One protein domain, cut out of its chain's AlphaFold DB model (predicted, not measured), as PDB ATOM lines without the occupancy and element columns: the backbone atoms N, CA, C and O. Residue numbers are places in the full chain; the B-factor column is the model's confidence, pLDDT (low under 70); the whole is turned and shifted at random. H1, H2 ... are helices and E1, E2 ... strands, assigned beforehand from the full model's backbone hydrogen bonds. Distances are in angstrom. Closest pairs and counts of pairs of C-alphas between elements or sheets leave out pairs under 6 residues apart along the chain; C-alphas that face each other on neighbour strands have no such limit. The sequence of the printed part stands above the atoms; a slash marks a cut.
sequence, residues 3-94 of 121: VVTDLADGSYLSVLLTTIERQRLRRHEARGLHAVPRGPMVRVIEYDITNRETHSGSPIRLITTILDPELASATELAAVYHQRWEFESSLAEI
ATOM      1  N   VAL A   3     -24.388   8.053  16.736       80.69
ATOM      2  CA  VAL A   3     -24.959   6.701  16.742       80.69
ATOM      3  C   VAL A   3     -25.380   6.357  18.166       80.69
ATOM      4  O   VAL A   3     -24.646   6.623  19.115       80.69
ATOM      5  N   VAL A   4     -26.601   5.855  18.305       85.81
ATOM      6  CA  VAL A   4     -27.167   5.423  19.585       85.81
ATOM      7  C   VAL A   4     -27.183   3.903  19.651       85.81
ATOM      8  O   VAL A   4     -26.690   3.344  20.625       85.81
ATOM      9  N   THR A   5     -27.705   3.251  18.607       91.69
ATOM     10  CA  THR A   5     -27.924   1.799  18.591       91.69
ATOM     11  C   THR A   5     -27.862   1.262  17.166       91.69
ATOM     12  O   THR A   5     -28.515   1.824  16.288       91.69
ATOM     13  N   ASP A   6     -27.148   0.161  16.944       94.12
ATOM     14  CA  ASP A   6     -27.195  -0.595  15.685       94.12
ATOM     15  C   ASP A   6     -28.411  -1.537  15.657       94.12
ATOM     16  O   ASP A   6     -28.780  -2.125  16.675       94.12
ATOM     17  N   LEU A   7     -29.051  -1.670  14.495       92.75
ATOM     18  CA  LEU A   7     -30.216  -2.529  14.270       92.75
ATOM     19  C   LEU A   7     -29.815  -3.791  13.492       92.75
ATOM     20  O   LEU A   7     -28.833  -3.808  12.751       92.75
ATOM     21  N   ALA A   8     -30.604  -4.858  13.642       90.19
ATOM     22  CA  ALA A   8     -30.298  -6.176  13.079       90.19
ATOM     23  C   ALA A   8     -30.236  -6.210  11.541       90.19
ATOM     24  O   ALA A   8     -29.587  -7.084  10.973       90.19
ATOM     25  N   ASP A   9     -30.883  -5.263  10.864       90.00
ATOM     26  CA  ASP A   9     -30.917  -5.183   9.404       90.00
ATOM     27  C   ASP A   9     -29.802  -4.306   8.801       90.00
ATOM     28  O   ASP A   9     -29.850  -3.949   7.626       90.00
ATOM     29  N   GLY A  10     -28.797  -3.951   9.611       90.38
ATOM     30  CA  GLY A  10     -27.619  -3.184   9.194       90.38
ATOM     31  C   GLY A  10     -27.809  -1.665   9.200       90.38
ATOM     32  O   GLY A  10     -26.873  -0.926   8.901       90.38
ATOM     33  N   SER A  11     -29.000  -1.181   9.553       93.75
ATOM     34  CA  SER A  11     -29.247   0.240   9.812       93.75
ATOM     35  C   SER A  11     -28.932   0.613  11.263       93.75
ATOM     36  O   SER A  11     -28.738  -0.256  12.108       93.75
ATOM     37  N   TYR A  12     -28.895   1.908  11.585       95.25
ATOM     38  CA  TYR A  12     -28.647   2.354  12.958       95.25
ATOM     39  C   TYR A  12     -29.506   3.549  13.366       95.25
ATOM     40  O   TYR A  12     -29.833   4.429  12.566       95.25
ATOM     41  N   LEU A  13     -29.863   3.600  14.647       94.56
ATOM     42  CA  LEU A  13     -30.516   4.742  15.270       94.56
ATOM     43  C   LEU A  13     -29.485   5.812  15.618       94.56
ATOM     44  O   LEU A  13     -28.412   5.544  16.160       94.56
ATOM     45  N   SER A  14     -29.832   7.058  15.331       94.12
ATOM     46  CA  SER A  14     -29.018   8.232  15.599       94.12
ATOM     47  C   SER A  14     -29.878   9.372  16.131       94.12
ATOM     48  O   SER A  14     -31.084   9.433  15.914       94.12
ATOM     49  N   VAL A  15     -29.235  10.340  16.781       94.00
ATOM     50  CA  VAL A  15     -29.860  11.621  17.126       94.00
ATOM     51  C   VAL A  15     -29.322  12.717  16.213       94.00
ATOM     52  O   VAL A  15     -28.105  12.852  16.028       94.00
ATOM     53  N   LEU A  16     -30.219  13.525  15.642       90.75
ATOM     54  CA  LEU A  16     -29.811  14.738  14.937       90.75
ATOM     55  C   LEU A  16     -29.438  15.814  15.951       90.75
ATOM     56  O   LEU A  16     -30.267  16.292  16.722       90.75
ATOM     57  N   LEU A  17     -28.167  16.206  15.926       91.94
ATOM     58  CA  LEU A  17     -27.623  17.196  16.842       91.94
ATOM     59  C   LEU A  17     -27.330  18.497  16.119       91.94
ATOM     60  O   LEU A  17     -26.574  18.525  15.138       91.94
ATOM     61  N   THR A  18     -27.848  19.579  16.692       91.88
ATOM     62  CA  THR A  18     -27.439  20.936  16.343       91.88
ATOM     63  C   THR A  18     -25.963  21.150  16.686       91.88
ATOM     64  O   THR A  18     -25.347  20.403  17.454       91.88
ATOM     65  N   THR A  19     -25.366  22.191  16.114       91.81
ATOM     66  CA  THR A  19     -23.985  22.590  16.419       91.81
ATOM     67  C   THR A  19     -23.802  22.912  17.903       91.81
ATOM     68  O   THR A  19     -22.827  22.462  18.505       91.81
ATOM     69  N   ILE A  20     -24.770  23.608  18.505       92.12
ATOM     70  CA  ILE A  20     -24.775  23.979  19.926       92.12
ATOM     71  C   ILE A  20     -24.798  22.734  20.813       92.12
ATOM     72  O   ILE A  20     -23.973  22.606  21.721       92.12
ATOM     73  N   GLU A  21     -25.699  21.788  20.537       92.31
ATOM     74  CA  GLU A  21     -25.809  20.570  21.343       92.31
ATOM     75  C   GLU A  21     -24.547  19.709  21.214       92.31
ATOM     76  O   GLU A  21     -24.007  19.227  22.208       92.31
ATOM     77  N   ARG A  22     -23.980  19.610  20.007       90.81
ATOM     78  CA  ARG A  22     -22.708  18.911  19.775       90.81
ATOM     79  C   ARG A  22     -21.548  19.532  20.557       90.81
ATOM     80  O   ARG A  22     -20.738  18.809  21.131       90.81
ATOM     81  N   GLN A  23     -21.460  20.861  20.601       92.12
ATOM     82  CA  GLN A  23     -20.454  21.567  21.401       92.12
ATOM     83  C   GLN A  23     -20.673  21.372  22.904       92.12
ATOM     84  O   GLN A  23     -19.708  21.233  23.656       92.12
ATOM     85  N   ARG A  24     -21.928  21.363  23.366       92.69
ATOM     86  CA  ARG A  24     -22.269  21.066  24.762       92.69
ATOM     87  C   ARG A  24     -21.801  19.664  25.151       92.69
ATOM     88  O   ARG A  24     -21.107  19.550  26.157       92.69
ATOM     89  N   LEU A  25     -22.125  18.642  24.357       91.12
ATOM     90  CA  LEU A  25     -21.719  17.257  24.621       91.12
ATOM     91  C   LEU A  25     -20.196  17.129  24.725       91.12
ATOM     92  O   LEU A  25     -19.707  16.652  25.742       91.12
ATOM     93  N   ARG A  26     -19.447  17.685  23.761       90.25
ATOM     94  CA  ARG A  26     -17.972  17.699  23.793       90.25
ATOM     95  C   ARG A  26     -17.403  18.343  25.062       90.25
ATOM     96  O   ARG A  26     -16.435  17.850  25.630       90.25
ATOM     97  N   ARG A  27     -17.992  19.454  25.524       92.69
ATOM     98  CA  ARG A  27     -17.560  20.129  26.764       92.69
ATOM     99  C   ARG A  27     -17.864  19.310  28.017       92.69
ATOM    100  O   ARG A  27     -17.097  19.382  28.971       92.69
ATOM    101  N   HIS A  28     -18.985  18.594  28.037       92.00
ATOM    102  CA  HIS A  28     -19.334  17.702  29.140       92.00
ATOM    103  C   HIS A  28     -18.390  16.499  29.191       92.00
ATOM    104  O   HIS A  28     -17.827  16.224  30.247       92.00
ATOM    105  N   GLU A  29     -18.135  15.869  28.047       90.12
ATOM    106  CA  GLU A  29     -17.206  14.746  27.910       90.12
ATOM    107  C   GLU A  29     -15.788  15.120  28.364       90.12
ATOM    108  O   GLU A  29     -15.205  14.432  29.197       90.12
ATOM    109  N   ALA A  30     -15.278  16.287  27.949       91.75
ATOM    110  CA  ALA A  30     -13.977  16.804  28.393       91.75
ATOM    111  C   ALA A  30     -13.882  17.060  29.914       91.75
ATOM    112  O   ALA A  30     -12.788  17.203  30.450       91.75
ATOM    113  N   ARG A  31     -15.021  17.141  30.615       93.44
ATOM    114  CA  ARG A  31     -15.112  17.296  32.076       93.44
ATOM    115  C   ARG A  31     -15.461  15.985  32.790       93.44
ATOM    116  O   ARG A  31     -15.718  16.018  33.989       93.44
ATOM    117  N   GLY A  32     -15.531  14.861  32.072       90.94
ATOM    118  CA  GLY A  32     -15.963  13.571  32.618       90.94
ATOM    119  C   GLY A  32     -17.446  13.523  33.005       90.94
ATOM    120  O   GLY A  32     -17.862  12.654  33.765       90.94
ATOM    121  N   LEU A  33     -18.256  14.464  32.516       89.69
ATOM    122  CA  LEU A  33     -19.688  14.512  32.786       89.69
ATOM    123  C   LEU A  33     -20.441  13.740  31.703       89.69
ATOM    124  O   LEU A  33     -20.332  14.057  30.518       89.69
ATOM    125  N   HIS A  34     -21.285  12.794  32.111       85.19
ATOM    126  CA  HIS A  34     -22.198  12.124  31.191       85.19
ATOM    127  C   HIS A  34     -23.333  13.077  30.788       85.19
ATOM    128  O   HIS A  34     -24.143  13.491  31.621       85.19
ATOM    129  N   ALA A  35     -23.419  13.424  29.504       86.00
ATOM    130  CA  ALA A  35     -24.494  14.246  28.963       86.00
ATOM    131  C   ALA A  35     -25.296  13.457  27.928       86.00
ATOM    132  O   ALA A  35     -24.746  12.931  26.968       86.00
ATOM    133  N   VAL A  36     -26.614  13.399  28.125       87.56
ATOM    134  CA  VAL A  36     -27.525  12.741  27.183       87.56
ATOM    135  C   VAL A  36     -27.759  13.666  25.979       87.56
ATOM    136  O   VAL A  36     -28.111  14.836  26.201       87.56
ATOM    137  N   PRO A  37     -27.584  13.181  24.732       88.00
ATOM    138  CA  PRO A  37     -27.852  13.958  23.527       88.00
ATOM    139  C   PRO A  37     -29.325  14.352  23.438       88.00
ATOM    140  O   PRO A  37     -30.208  13.514  23.608       88.00
ATOM    141  N   ARG A  38     -29.601  15.626  23.144       89.06
ATOM    142  CA  ARG A  38     -30.970  16.127  22.957       89.06
ATOM    143  C   ARG A  38     -31.233  16.458  21.493       89.06
ATOM    144  O   ARG A  38     -30.654  17.394  20.947       89.06
ATOM    145  N   GLY A  39     -32.138  15.713  20.871       88.88
ATOM    146  CA  GLY A  39     -32.560  15.941  19.493       88.88
ATOM    147  C   GLY A  39     -33.552  14.882  19.021       88.88
ATOM    148  O   GLY A  39     -33.801  13.916  19.747       88.88
ATOM    149  N   PRO A  40     -34.131  15.050  17.823       92.25
ATOM    150  CA  PRO A  40     -35.018  14.049  17.261       92.25
ATOM    151  C   PRO A  40     -34.232  12.776  16.939       92.25
ATOM    152  O   PRO A  40     -33.127  12.830  16.383       92.25
ATOM    153  N   MET A  41     -34.820  11.640  17.308       93.94
ATOM    154  CA  MET A  41     -34.317  10.324  16.945       93.94
ATOM    155  C   MET A  41     -34.651  10.048  15.483       93.94
ATOM    156  O   MET A  41     -35.762  10.309  15.023       93.94
ATOM    157  N   VAL A  42     -33.667   9.538  14.761       95.00
ATOM    158  CA  VAL A  42     -33.771   9.167  13.356       95.00
ATOM    159  C   VAL A  42     -33.101   7.825  13.145       95.00
ATOM    160  O   VAL A  42     -32.204   7.443  13.896       95.00
ATOM    161  N   ARG A  43     -33.498   7.134  12.087       95.75
ATOM    162  CA  ARG A  43     -32.820   5.937  11.612       95.75
ATOM    163  C   ARG A  43     -32.007   6.278  10.373       95.75
ATOM    164  O   ARG A  43     -32.464   7.042   9.520       95.75
ATOM    165  N   VAL A  44     -30.794   5.748  10.301       95.00
ATOM    166  CA  VAL A  44     -29.850   5.981   9.212       95.00
ATOM    167  C   VAL A  44     -29.564   4.660   8.520       95.00
ATOM    168  O   VAL A  44     -29.279   3.656   9.170       95.00
ATOM    169  N   ILE A  45     -29.652   4.682   7.195       94.62
ATOM    170  CA  ILE A  45     -29.382   3.550   6.314       94.62
ATOM    171  C   ILE A  45     -28.252   3.969   5.378       94.62
ATOM    172  O   ILE A  45     -28.350   5.011   4.724       94.62
ATOM    173  N   GLU A  46     -27.183   3.181   5.329       92.44
ATOM    174  CA  GLU A  46     -26.069   3.388   4.402       92.44
ATOM    175  C   GLU A  46     -26.179   2.371   3.265       92.44
ATOM    176  O   GLU A  46     -26.324   1.177   3.519       92.44
ATOM    177  N   TYR A  47     -26.160   2.837   2.017       89.56
ATOM    178  CA  TYR A  47     -26.233   1.960   0.851       89.56
ATOM    179  C   TYR A  47     -25.434   2.525  -0.326       89.56
ATOM    180  O   TYR A  47     -25.254   3.738  -0.454       89.56
ATOM    181  N   ASP A  48     -24.976   1.630  -1.197       86.00
ATOM    182  CA  ASP A  48     -24.244   1.962  -2.418       86.00
ATOM    183  C   ASP A  48     -25.083   1.672  -3.664       86.00
ATOM    184  O   ASP A  48     -25.894   0.744  -3.698       86.00
ATOM    185  N   ILE A  49     -24.866   2.471  -4.710       78.25
ATOM    186  CA  ILE A  49     -25.471   2.274  -6.030       78.25
ATOM    187  C   ILE A  49     -24.363   1.819  -6.975       78.25
ATOM    188  O   ILE A  49     -23.425   2.563  -7.255       78.25
ATOM    189  N   THR A  50     -24.475   0.595  -7.482       72.38
ATOM    190  CA  THR A  50     -23.458  -0.029  -8.341       72.38
ATOM    191  C   THR A  50     -23.355   0.608  -9.729       72.38
ATOM    192  O   THR A  50     -22.282   0.579 -10.324       72.38
ATOM    193  N   ASN A  51     -24.427   1.226 -10.236       66.88
ATOM    194  CA  ASN A  51     -24.497   1.821 -11.578       66.88
ATOM    195  C   ASN A  51     -24.322   3.354 -11.583       66.88
ATOM    196  O   ASN A  51     -25.064   4.078 -12.246       66.88
ATOM    197  N   ARG A  52     -23.383   3.886 -10.795       63.84
ATOM    198  CA  ARG A  52     -23.077   5.324 -10.787       63.84
ATOM    199  C   ARG A  52     -21.749   5.560 -11.504       63.84
ATOM    200  O   ARG A  52     -20.697   5.228 -10.965       63.84
ATOM    201  N   GLU A  53     -21.793   6.156 -12.701       59.75
ATOM    202  CA  GLU A  53     -20.596   6.509 -13.498       59.75
ATOM    203  C   GLU A  53     -19.613   7.405 -12.719       59.75
ATOM    204  O   GLU A  53     -18.402   7.364 -12.920       59.75
ATOM    205  N   THR A  54     -20.129   8.185 -11.768       56.19
ATOM    206  CA  THR A  54     -19.353   8.967 -10.804       56.19
ATOM    207  C   THR A  54     -19.196   8.183  -9.505       56.19
ATOM    208  O   THR A  54     -19.939   8.364  -8.538       56.19
ATOM    209  N   HIS A  55     -18.197   7.303  -9.481       53.94
ATOM    210  CA  HIS A  55     -17.782   6.543  -8.302       53.94
ATOM    211  C   HIS A  55     -17.084   7.463  -7.278       53.94
ATOM    212  O   HIS A  55     -15.890   7.355  -7.007       53.94
ATOM    213  N   SER A  56     -17.813   8.424  -6.703       56.97
ATOM    214  CA  SER A  56     -17.386   9.042  -5.448       56.97
ATOM    215  C   SER A  56     -17.594   7.977  -4.372       56.97
ATOM    216  O   SER A  56     -18.721   7.817  -3.919       56.97
ATOM    217  N   GLY A  57     -16.560   7.191  -4.055       65.88
ATOM    218  CA  GLY A  57     -16.615   5.957  -3.246       65.88
ATOM    219  C   GLY A  57     -17.013   6.114  -1.772       65.88
ATOM    220  O   GLY A  57     -16.393   5.520  -0.899       65.88
ATOM    221  N   SER A  58     -17.997   6.956  -1.469       79.06
ATOM    222  CA  SER A  58     -18.630   7.075  -0.161       79.06
ATOM    223  C   SER A  58     -20.090   6.633  -0.269       79.06
ATOM    224  O   SER A  58     -20.783   7.120  -1.168       79.06
ATOM    225  N   PRO A  59     -20.569   5.789   0.661       83.81
ATOM    226  CA  PRO A  59     -21.937   5.301   0.635       83.81
ATOM    227  C   PRO A  59     -22.939   6.436   0.819       83.81
ATOM    228  O   PRO A  59     -22.694   7.429   1.521       83.81
ATOM    229  N   ILE A  60     -24.096   6.281   0.187       87.62
ATOM    230  CA  ILE A  60     -25.218   7.200   0.334       87.62
ATOM    231  C   ILE A  60     -25.869   6.938   1.688       87.62
ATOM    232  O   ILE A  60     -26.119   5.797   2.068       87.62
ATOM    233  N   ARG A  61     -26.163   8.017   2.418       91.12
ATOM    234  CA  ARG A  61     -26.857   7.957   3.709       91.12
ATOM    235  C   ARG A  61     -28.291   8.430   3.559       91.12
ATOM    236  O   ARG A  61     -28.529   9.617   3.335       91.12
ATOM    237  N   LEU A  62     -29.235   7.519   3.743       92.00
ATOM    238  CA  LEU A  62     -30.656   7.819   3.859       92.00
ATOM    239  C   LEU A  62     -31.020   8.014   5.334       92.00
ATOM    240  O   LEU A  62     -30.693   7.182   6.176       92.00
ATOM    241  N   ILE A  63     -31.706   9.115   5.643       93.88
ATOM    242  CA  ILE A  63     -32.222   9.421   6.983       93.88
ATOM    243  C   ILE A  63     -33.740   9.322   6.943       93.88
ATOM    244  O   ILE A  63     -34.373   9.954   6.098       93.88
ATOM    245  N   THR A  64     -34.324   8.569   7.871       94.06
ATOM    246  CA  THR A  64     -35.773   8.373   7.958       94.06
ATOM    247  C   THR A  64     -36.289   8.506   9.390       94.06
ATOM    248  O   THR A  64     -35.555   8.332  10.367       94.06
ATOM    249  N   THR A  65     -37.576   8.827   9.509       93.69
ATOM    250  CA  THR A  65     -38.338   8.832  10.765       93.69
ATOM    251  C   THR A  65     -39.011   7.487  11.054       93.69
ATOM    252  O   THR A  65     -39.577   7.319  12.130       93.69
ATOM    253  N   ILE A  66     -38.946   6.522  10.128       93.56
ATOM    254  CA  ILE A  66     -39.405   5.144  10.351       93.56
ATOM    255  C   ILE A  66     -38.322   4.412  11.150       93.56
ATOM    256  O   ILE A  66     -37.313   3.986  10.592       93.56
ATOM    257  N   LEU A  67     -38.501   4.330  12.469       94.12
ATOM    258  CA  LEU A  67     -37.476   3.812  13.386       94.12
ATOM    259  C   LEU A  67     -37.455   2.283  13.480       94.12
ATOM    260  O   LEU A  67     -36.417   1.715  13.801       94.12
ATOM    261  N   ASP A  68     -38.587   1.640  13.203       91.06
ATOM    262  CA  ASP A  68     -38.762   0.200  13.361       91.06
ATOM    263  C   ASP A  68     -38.368  -0.553  12.072       91.06
ATOM    264  O   ASP A  68     -38.951  -0.277  11.014       91.06
ATOM    265  N   PRO A  69     -37.384  -1.473  12.124       91.19
ATOM    266  CA  PRO A  69     -37.022  -2.320  10.990       91.19
ATOM    267  C   PRO A  69     -38.117  -3.306  10.573       91.19
ATOM    268  O   PRO A  69     -38.135  -3.689   9.407       91.19
ATOM    269  N   GLU A  70     -39.040  -3.685  11.461       92.31
ATOM    270  CA  GLU A  70     -40.151  -4.583  11.113       92.31
ATOM    271  C   GLU A  70     -41.229  -3.876  10.281       92.31
ATOM    272  O   GLU A  70     -41.895  -4.508   9.463       92.31
ATOM    273  N   LEU A  71     -41.384  -2.555  10.446       91.56
ATOM    274  CA  LEU A  71     -42.315  -1.755   9.641       91.56
ATOM    275  C   LEU A  71     -41.798  -1.504   8.223       91.56
ATOM    276  O   LEU A  71     -42.589  -1.429   7.283       91.56
ATOM    277  N   ALA A  72     -40.489  -1.301   8.081       91.25
ATOM    278  CA  ALA A  72     -39.831  -1.153   6.791       91.25
ATOM    279  C   ALA A  72     -38.347  -1.509   6.919       91.25
ATOM    280  O   ALA A  72     -37.610  -0.887   7.701       91.25
ATOM    281  N   SER A  73     -37.897  -2.471   6.118       93.81
ATOM    282  CA  SER A  73     -36.498  -2.892   6.131       93.81
ATOM    283  C   SER A  73     -35.584  -1.841   5.494       93.81
ATOM    284  O   SER A  73     -35.993  -1.042   4.643       93.81
ATOM    285  N   ALA A  74     -34.307  -1.854   5.877       92.50
ATOM    286  CA  ALA A  74     -33.295  -0.981   5.290       92.50
ATOM    287  C   ALA A  74     -33.201  -1.139   3.762       92.50
ATOM    288  O   ALA A  74     -33.090  -0.146   3.041       92.50
ATOM    289  N   THR A  75     -33.296  -2.374   3.263       90.88
ATOM    290  CA  THR A  75     -33.211  -2.689   1.830       90.88
ATOM    291  C   THR A  75     -34.395  -2.132   1.047       90.88
ATOM    292  O   THR A  75     -34.195  -1.518  -0.001       90.88
ATOM    293  N   GLU A  76     -35.620  -2.291   1.551       91.44
ATOM    294  CA  GLU A  76     -36.819  -1.755   0.896       91.44
ATOM    295  C   GLU A  76     -36.790  -0.226   0.854       91.44
ATOM    296  O   GLU A  76     -37.042   0.374  -0.192       91.44
ATOM    297  N   LEU A  77     -36.416   0.413   1.966       92.44
ATOM    298  CA  LEU A  77     -36.293   1.868   2.037       92.44
ATOM    299  C   LEU A  77     -35.220   2.400   1.083       92.44
ATOM    300  O   LEU A  77     -35.457   3.396   0.399       92.44
ATOM    301  N   ALA A  78     -34.068   1.731   0.995       91.25
ATOM    302  CA  ALA A  78     -33.014   2.087   0.051       91.25
ATOM    303  C   ALA A  78     -33.484   1.949  -1.407       91.25
ATOM    304  O   ALA A  78     -33.266   2.857  -2.210       91.25
ATOM    305  N   ALA A  79     -34.186   0.862  -1.743       89.75
ATOM    306  CA  ALA A  79     -34.706   0.628  -3.088       89.75
ATOM    307  C   ALA A  79     -35.758   1.674  -3.499       89.75
ATOM    308  O   ALA A  79     -35.674   2.244  -4.588       89.75
ATOM    309  N   VAL A  80     -36.721   1.975  -2.621       89.94
ATOM    310  CA  VAL A  80     -37.759   2.989  -2.875       89.94
ATOM    311  C   VAL A  80     -37.144   4.384  -2.994       89.94
ATOM    312  O   VAL A  80     -37.510   5.157  -3.882       89.94
ATOM    313  N   TYR A  81     -36.182   4.718  -2.132       87.44
ATOM    314  CA  TYR A  81     -35.513   6.011  -2.203       87.44
ATOM    315  C   TYR A  81     -34.658   6.149  -3.468       87.44
ATOM    316  O   TYR A  81     -34.654   7.211  -4.091       87.44
ATOM    317  N   HIS A  82     -33.993   5.073  -3.895       85.19
ATOM    318  CA  HIS A  82     -33.279   5.048  -5.166       85.19
ATOM    319  C   HIS A  82     -34.223   5.304  -6.350       85.19
ATOM    320  O   HIS A  82     -33.928   6.169  -7.169       85.19
ATOM    321  N   GLN A  83     -35.396   4.660  -6.391       83.25
ATOM    322  CA  GLN A  83     -36.405   4.932  -7.423       83.25
ATOM    323  C   GLN A  83     -36.848   6.402  -7.422       83.25
ATOM    324  O   GLN A  83     -36.984   7.004  -8.484       83.25
ATOM    325  N   ARG A  84     -37.027   7.020  -6.246       84.44
ATOM    326  CA  ARG A  84     -37.361   8.452  -6.155       84.44
ATOM    327  C   ARG A  84     -36.260   9.343  -6.732       84.44
ATOM    328  O   ARG A  84     -36.567  10.332  -7.392       84.44
ATOM    329  N   TRP A  85     -34.998   8.993  -6.501       78.94
ATOM    330  CA  TRP A  85     -33.864   9.735  -7.044       78.94
ATOM    331  C   TRP A  85     -33.825   9.707  -8.582       78.94
ATOM    332  O   TRP A  85     -33.520  10.728  -9.195       78.94
ATOM    333  N   GLU A  86     -34.214   8.598  -9.216       70.75
ATOM    334  CA  GLU A  86     -34.363   8.519 -10.681       70.75
ATOM    335  C   GLU A  86     -35.442   9.491 -11.203       70.75
ATOM    336  O   GLU A  86     -35.256  10.183 -12.210       70.75
ATOM    337  N   PHE A  87     -36.556   9.624 -10.471       62.91
ATOM    338  CA  PHE A  87     -37.606  10.598 -10.795       62.91
ATOM    339  C   PHE A  87     -37.141  12.051 -10.623       62.91
ATOM    340  O   PHE A  87     -37.384  12.882 -11.499       62.91
ATOM    341  N   GLU A  88     -36.464  12.374  -9.517       61.62
ATOM    342  CA  GLU A  88     -35.905  13.713  -9.277       61.62
ATOM    343  C   GLU A  88     -34.842  14.076 -10.325       61.62
ATOM    344  O   GLU A  88     -34.822  15.206 -10.808       61.62
ATOM    345  N   SER A  89     -34.013  13.116 -10.744       58.81
ATOM    346  CA  SER A  89     -33.016  13.316 -11.803       58.81
ATOM    347  C   SER A  89     -33.671  13.591 -13.162       58.81
ATOM    348  O   SER A  89     -33.240  14.491 -13.882       58.81
ATOM    349  N   SER A  90     -34.773  12.904 -13.477       56.56
ATOM    350  CA  SER A  90     -35.572  13.166 -14.686       56.56
ATOM    351  C   SER A  90     -36.204  14.568 -14.674       56.56
ATOM    352  O   SER A  90     -36.237  15.260 -15.693       56.56
ATOM    353  N   LEU A  91     -36.679  15.025 -13.511       58.22
ATOM    354  CA  LEU A  91     -37.181  16.393 -13.335       58.22
ATOM    355  C   LEU A  91     -36.057  17.432 -13.447       58.22
ATOM    356  O   LEU A  91     -36.248  18.468 -14.085       58.22
ATOM    357  N   ALA A  92     -34.874  17.141 -12.902       53.00
ATOM    358  CA  ALA A  92     -33.697  17.994 -13.034       53.00
ATOM    359  C   ALA A  92     -33.248  18.129 -14.498       53.00
ATOM    360  O   ALA A  92     -32.832  19.214 -14.910       53.00
ATOM    361  N   GLU A  93     -33.379  17.081 -15.317       56.75
ATOM    362  CA  GLU A  93     -33.122  17.153 -16.759       56.75
ATOM    363  C   GLU A  93     -34.150  18.035 -17.485       56.75
ATOM    364  O   GLU A  93     -33.781  18.848 -18.333       56.75
ATOM    365  N   ILE A  94     -35.431  17.969 -17.113       56.22
ATOM    366  CA  ILE A  94     -36.460  18.869 -17.657       56.22
ATOM    367  C   ILE A  94     -36.155  20.327 -17.282       56.22
ATOM    368  O   ILE A  94     -36.241  21.217 -18.135       56.22
TER     369      ILE A  94
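This is residues 3 to 94 of the 121 residues of an uncharacterized protein of Mycolicibacterium sarraceniae (UniProt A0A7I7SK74). A small twisted four-stranded sheet has the long helix H2 crossing one face; residues 83 to 94 of H2 stick out, and H1 sits off the sheet. The 92 printed residues run E1 E2 H1 E3 E4 H2, class mixed, helices and strands; the sheet, E1 - E2 - E3 - E4, is antiparallel. The whole is loose, radius of gyration of the C-alphas 16.8 A, spans 52 by 30 by 23 A.

Find C-alpha 3 at (-24.959, 6.701, 16.742), where E1, residues 3 to 6, begins. E2 is 12 to 15, E3 41 to 47, E4 60 to 64, H1 19 to 29. H2, 74 to 94, runs 30.5 A to C-alpha 94 at (-36.460, 18.869, -17.657).

Within hydrogen-bond range are N 4 and O 13, 2.8 A, in hairpin E1 and E2; N 14 and O 42, 2.8 A, between E2 and E3; N 45 and O 62, 2.9 A, in hairpin E3 and E4. H2 is on the sheet, making two layers, sheet and helix, at height 7.6 A; its closest C-alphas to E3 are Ala 74 and Ile 45, 6.1 A. H1 is apart from H2. In H1 and H2 every O i to N i+4 pair is within hydrogen-bond range.

The farthest C-alphas, Gly 32 and Ile 94, are 54.6 A apart. The printed part has no cut; links H1 to E3 and E3 to E4 are long. Residues 51 to 57 and 87 to 94 have pLDDT under 70.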